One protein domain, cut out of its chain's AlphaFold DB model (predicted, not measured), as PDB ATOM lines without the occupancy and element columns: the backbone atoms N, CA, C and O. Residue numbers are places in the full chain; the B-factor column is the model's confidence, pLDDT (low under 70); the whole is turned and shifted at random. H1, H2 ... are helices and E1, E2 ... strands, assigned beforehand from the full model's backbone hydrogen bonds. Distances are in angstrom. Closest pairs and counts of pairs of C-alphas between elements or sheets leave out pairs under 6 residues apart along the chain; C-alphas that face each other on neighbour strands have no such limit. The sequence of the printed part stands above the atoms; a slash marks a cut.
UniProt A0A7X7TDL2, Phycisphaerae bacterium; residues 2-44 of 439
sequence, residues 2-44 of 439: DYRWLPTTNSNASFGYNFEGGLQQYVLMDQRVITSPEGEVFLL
ATOM      1  N   ASP A   2      22.450 -28.735  31.583       73.31
ATOM      2  CA  ASP A   2      22.851 -27.348  31.319       73.31
ATOM      3  C   ASP A   2      24.274 -27.292  30.720       73.31
ATOM      4  O   ASP A   2      25.244 -27.657  31.389       73.31
ATOM      5  N   TYR A   3      24.427 -26.882  29.456       85.38
ATOM      6  CA  TYR A   3      25.728 -26.832  28.776       85.38
ATOM      7  C   TYR A   3      26.442 -25.514  29.076       85.38
ATOM      8  O   TYR A   3      26.341 -24.541  28.328       85.38
ATOM      9  N   ARG A   4      27.198 -25.480  30.176       84.25
ATOM     10  CA  ARG A   4      27.836 -24.262  30.719       84.25
ATOM     11  C   ARG A   4      28.795 -23.529  29.770       84.25
ATOM     12  O   ARG A   4      29.061 -22.351  29.976       84.25
ATOM     13  N   TRP A   5      29.308 -24.193  28.734       87.88
ATOM     14  CA  TRP A   5      30.160 -23.573  27.706       87.88
ATOM     15  C   TRP A   5      29.373 -22.925  26.559       87.88
ATOM     16  O   TRP A   5      29.967 -22.322  25.666       87.88
ATOM     17  N   LEU A   6      28.045 -23.038  26.574       90.06
ATOM     18  CA  LEU A   6      27.139 -22.480  25.576       90.06
ATOM     19  C   LEU A   6      26.212 -21.461  26.255       90.06
ATOM     20  O   LEU A   6      25.050 -21.768  26.520       90.06
ATOM     21  N   PRO A   7      26.701 -20.250  26.574       88.94
ATOM     22  CA  PRO A   7      25.887 -19.242  27.236       88.94
ATOM     23  C   PRO A   7      24.749 -18.752  26.331       88.94
ATOM     24  O   PRO A   7      24.896 -18.593  25.119       88.94
ATOM     25  N   THR A   8      23.614 -18.454  26.953       86.50
ATOM     26  CA  THR A   8      22.484 -17.715  26.373       86.50
ATOM     27  C   THR A   8      22.412 -16.329  27.016       86.50
ATOM     28  O   THR A   8      23.186 -16.018  27.917       86.50
ATOM     29  N   THR A   9      21.463 -15.484  26.603       82.25
ATOM     30  CA  THR A   9      21.299 -14.137  27.179       82.25
ATOM     31  C   THR A   9      21.140 -14.142  28.705       82.25
ATOM     32  O   THR A   9      21.636 -13.233  29.360       82.25
ATOM     33  N   ASN A  10      20.458 -15.149  29.268       71.88
ATOM     34  CA  ASN A  10      20.049 -15.156  30.679       71.88
ATOM     35  C   ASN A  10      20.441 -16.434  31.457       71.88
ATOM     36  O   ASN A  10      20.106 -16.537  32.633       71.88
ATOM     37  N   SER A  11      21.072 -17.422  30.817       80.06
ATOM     38  CA  SER A  11      21.427 -18.736  31.398       80.06
ATOM     39  C   SER A  11      22.428 -19.462  30.486       80.06
ATOM     40  O   SER A  11      23.005 -18.821  29.610       80.06
ATOM     41  N   ASN A  12      22.577 -20.785  30.581       86.06
ATOM     42  CA  ASN A  12      23.244 -21.597  29.561       86.06
ATOM     43  C   ASN A  12      22.241 -22.389  28.711       86.06
ATOM     44  O   ASN A  12      21.055 -22.504  29.034       86.06
ATOM     45  N   ALA A  13      22.706 -22.850  27.553       89.19
ATOM     46  CA  ALA A  13      21.891 -23.597  26.615       89.19
ATOM     47  C   ALA A  13      21.689 -25.029  27.120       89.19
ATOM     48  O   ALA A  13      22.622 -25.655  27.618       89.19
ATOM     49  N   SER A  14      20.489 -25.579  26.955       87.88
ATOM     50  CA  SER A  14      20.162 -26.920  27.456       87.88
ATOM     51  C   SER A  14      19.388 -27.770  26.448       87.88
ATOM     52  O   SER A  14      18.646 -27.271  25.591       87.88
ATOM     53  N   PHE A  15      19.592 -29.087  26.544       88.94
ATOM     54  CA  PHE A  15      18.863 -30.095  25.772       88.94
ATOM     55  C   PHE A  15      17.372 -30.073  26.133       88.94
ATOM     56  O   PHE A  15      17.023 -30.142  27.312       88.94
ATOM     57  N   GLY A  16      16.501 -29.963  25.127       89.00
ATOM     58  CA  GLY A  16      15.053 -29.818  25.304       89.00
ATOM     59  C   GLY A  16      14.541 -28.399  25.563       89.00
ATOM     60  O   GLY A  16      13.327 -28.222  25.624       89.00
ATOM     61  N   TYR A  17      15.423 -27.399  25.659       88.12
ATOM     62  CA  TYR A  17      15.043 -25.981  25.735       88.12
ATOM     63  C   TYR A  17      15.563 -25.196  24.533       88.12
ATOM     64  O   TYR A  17      14.791 -24.573  23.808       88.12
ATOM     65  N   ASN A  18      16.883 -25.214  24.329       91.31
ATOM     66  CA  ASN A  18      17.548 -24.505  23.232       91.31
ATOM     67  C   ASN A  18      17.846 -25.435  22.058       91.31
ATOM     68  O   ASN A  18      17.839 -25.002  20.908       91.31
ATOM     69  N   PHE A  19      18.108 -26.702  22.367       89.75
ATOM     70  CA  PHE A  19      18.269 -27.781  21.402       89.75
ATOM     71  C   PHE A  19      17.045 -28.691  21.429       89.75
ATOM     72  O   PHE A  19      16.253 -28.654  22.374       89.75
ATOM     73  N   GLU A  20      16.922 -29.543  20.413       88.94
ATOM     74  CA  GLU A  20      15.943 -30.629  20.394       88.94
ATOM     75  C   GLU A  20      15.969 -31.440  21.702       88.94
ATOM     76  O   GLU A  20      16.998 -31.522  22.371       88.94
ATOM     77  N   GLY A  21      14.817 -31.987  22.097       89.31
ATOM     78  CA  GLY A  21      14.618 -32.625  23.402       89.31
ATOM     79  C   GLY A  21      14.153 -34.072  23.324       89.31
ATOM     80  O   GLY A  21      14.068 -34.653  22.249       89.31
ATOM     81  N   GLY A  22      13.803 -34.644  24.478       89.12
ATOM     82  CA  GLY A  22      13.334 -36.032  24.602       89.12
ATOM     83  C   GLY A  22      11.853 -36.269  24.273       89.12
ATOM     84  O   GLY A  22      11.396 -37.404  24.349       89.12
ATOM     85  N   LEU A  23      11.084 -35.237  23.901       91.25
ATOM     86  CA  LEU A  23       9.679 -35.371  23.476       91.25
ATOM     87  C   LEU A  23       9.572 -35.794  22.000       91.25
ATOM     88  O   LEU A  23       8.883 -35.163  21.202       91.25
ATOM     89  N   GLN A  24      10.296 -36.848  21.642       91.06
ATOM     90  CA  GLN A  24      10.347 -37.467  20.319       91.06
ATOM     91  C   GLN A  24      11.004 -38.845  20.438       91.06
ATOM     92  O   GLN A  24      11.662 -39.147  21.432       91.06
ATOM     93  N   GLN A  25      10.826 -39.700  19.432       88.56
ATOM     94  CA  GLN A  25      11.368 -41.064  19.463       88.56
ATOM     95  C   GLN A  25      12.870 -41.123  19.183       88.56
ATOM     96  O   GLN A  25      13.562 -41.988  19.712       88.56
ATOM     97  N   TYR A  26      13.367 -40.202  18.359       91.06
ATOM     98  CA  TYR A  26      14.765 -40.125  17.959       91.06
ATOM     99  C   TYR A  26      15.198 -38.671  17.991       91.06
ATOM    100  O   TYR A  26      14.439 -37.798  17.587       91.06
ATOM    101  N   VAL A  27      16.417 -38.425  18.451       91.69
ATOM    102  CA  VAL A  27      17.029 -37.099  18.470       91.69
ATOM    103  C   VAL A  27      18.464 -37.227  17.990       91.69
ATOM    104  O   VAL A  27      19.175 -38.160  18.377       91.69
ATOM    105  N   LEU A  28      18.895 -36.313  17.125       91.50
ATOM    106  CA  LEU A  28      20.285 -36.267  16.694       91.50
ATOM    107  C   LEU A  28      21.083 -35.442  17.707       91.50
ATOM    108  O   LEU A  28      20.838 -34.252  17.880       91.50
ATOM    109  N   MET A  29      22.058 -36.066  18.366       90.06
ATOM    110  CA  MET A  29      22.940 -35.370  19.303       90.06
ATOM    111  C   MET A  29      24.295 -35.101  18.647       90.06
ATOM    112  O   MET A  29      25.040 -36.027  18.333       90.06
ATOM    113  N   ASP A  30      24.615 -33.826  18.431       89.56
ATOM    114  CA  ASP A  30      25.909 -33.413  17.886       89.56
ATOM    115  C   ASP A  30      26.995 -33.531  18.961       89.56
ATOM    116  O   ASP A  30      26.909 -32.894  20.014       89.56
ATOM    117  N   GLN A  31      28.045 -34.308  18.680       89.81
ATOM    118  CA  GLN A  31      29.171 -34.516  19.591       89.81
ATOM    119  C   GLN A  31      29.802 -33.197  20.065       89.81
ATOM    120  O   GLN A  31      30.243 -33.109  21.210       89.81
ATOM    121  N   ARG A  32      29.801 -32.158  19.221       87.94
ATOM    122  CA  ARG A  32      30.345 -30.826  19.541       87.94
ATOM    123  C   ARG A  32      29.501 -30.063  20.565       87.94
ATOM    124  O   ARG A  32      29.989 -29.114  21.167       87.94
ATOM    125  N   VAL A  33      28.236 -30.449  20.728       88.12
ATOM    126  CA  VAL A  33      27.285 -29.842  21.670       88.12
ATOM    127  C   VAL A  33      27.227 -30.623  22.976       88.12
ATOM    128  O   VAL A  33      27.048 -30.017  24.020       88.12
ATOM    129  N   ILE A  34      27.388 -31.948  22.935       90.00
ATOM    130  CA  ILE A  34      27.317 -32.806  24.132       90.00
ATOM    131  C   ILE A  34      28.678 -33.072  24.783       90.00
ATOM    132  O   ILE A  34      28.732 -33.772  25.786       90.00
ATOM    133  N   THR A  35      29.773 -32.573  24.214       91.69
ATOM    134  CA  THR A  35      31.121 -32.718  24.780       91.69
ATOM    135  C   THR A  35      31.630 -31.349  25.203       91.69
ATOM    136  O   THR A  35      31.610 -30.421  24.392       91.69
ATOM    137  N   SER A  36      32.079 -31.212  26.450       90.69
ATOM    138  CA  SER A  36      32.653 -29.957  26.933       90.69
ATOM    139  C   SER A  36      33.999 -29.660  26.257       90.69
ATOM    140  O   SER A  36      34.641 -30.572  25.723       90.69
ATOM    141  N   PRO A  37      34.480 -28.404  26.300       90.19
ATOM    142  CA  PRO A  37      35.821 -28.049  25.829       90.19
ATOM    143  C   PRO A  37      36.946 -28.863  26.490       90.19
ATOM    144  O   PRO A  37      37.990 -29.086  25.881       90.19
ATOM    145  N   GLU A  38      36.724 -29.338  27.716       90.44
ATOM    146  CA  GLU A  38      37.640 -30.179  28.496       90.44
ATOM    147  C   GLU A  38      37.538 -31.675  28.136       90.44
ATOM    148  O   GLU A  38      38.294 -32.490  28.663       90.44
ATOM    149  N   GLY A  39      36.633 -32.044  27.223       90.50
ATOM    150  CA  GLY A  39      36.454 -33.409  26.728       90.50
ATOM    151  C   GLY A  39      35.440 -34.249  27.508       90.50
ATOM    152  O   GLY A  39      35.315 -35.443  27.233       90.50
ATOM    153  N   GLU A  40      34.710 -33.667  28.463       89.12
ATOM    154  CA  GLU A  40      33.699 -34.401  29.225       89.12
ATOM    155  C   GLU A  40      32.430 -34.601  28.386       89.12
ATOM    156  O   GLU A  40      31.861 -33.645  27.864       89.12
ATOM    157  N   VAL A  41      31.976 -35.851  28.246       90.06
ATOM    158  CA  VAL A  41      30.781 -36.203  27.468       90.06
ATOM    159  C   VAL A  41      29.550 -36.210  28.372       90.06
ATOM    160  O   VAL A  41      29.486 -36.947  29.353       90.06
ATOM    161  N   PHE A  42      28.525 -35.452  27.995       88.31
ATOM    162  CA  PHE A  42      27.267 -35.282  28.729       88.31
ATOM    163  C   PHE A  42      26.227 -36.361  28.381       88.31
ATOM    164  O   PHE A  42      25.024 -36.107  28.333       88.31
ATOM    165  N   LEU A  43      26.712 -37.585  28.159       89.50
ATOM    166  CA  LEU A  43      25.927 -38.812  28.060       89.50
ATOM    167  C   LEU A  43      26.410 -39.754  29.156       89.50
ATOM    168  O   LEU A  43      27.513 -40.293  29.082       89.50
ATOM    169  N   LEU A  44      25.583 -39.923  30.182       89.69
ATOM    170  CA  LEU A  44      25.921 -40.743  31.333       89.69
ATOM    171  C   LEU A  44      25.570 -42.212  31.037       89.69
ATOM    172  O   LEU A  44      24.391 -42.510  30.827       89.69
TER     173      LEU A  44
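Overview. This is residues 2 to 44 of the 439 residues of a protein of Phycisphaerae bacterium (UniProt A0A7X7TDL2). There is little regular structure here: a small hairpin of two strands, E1 and E2, then a long loop, residues 15 to 30, that swings out and returns to one short helix, H1. The printed part has 43 residues, 13 of them in named elements, in the order E1, E2, H1; the class is mixed, helices and strands, and the sheet E1 - E2 is antiparallel. It is only just compact, close to loose, with a radius of gyration of the C-alphas of 10.7 A and spans of 29 by 25 by 15 A.

Arrangement. Start at E1, residues 2 to 7, and its antiparallel neighbour E2, residues 12 to 14, a hairpin at 131 degrees. Look for N 3 and O 13, 2.9 A apart and within hydrogen-bond range. Further on, H1, residues 31 to 34, is too short for any O i to N i+4 pair, and its one O i to N i+3 pair is not within range. The closest C-alphas of E1 and H1 are those of Tyr 3 and Ile 34, 7.7 A apart.

Along the chain. Find C-alpha 2 at (22.851, -27.348, 31.319); from there E1 runs 9.6 A to C-alpha 7. E2 covers 6.5 A, and H1 runs 5.2 A to C-alpha 34 at (27.317, -32.806, 24.132).

Size, cuts and confidence. The C-alphas farthest apart, Gln 25 and Glu 38, are 29.8 A apart. The printed part has no cut; the link E1 to E2 is tight, E2 to H1 long. No printed residue is under 70 in pLDDT.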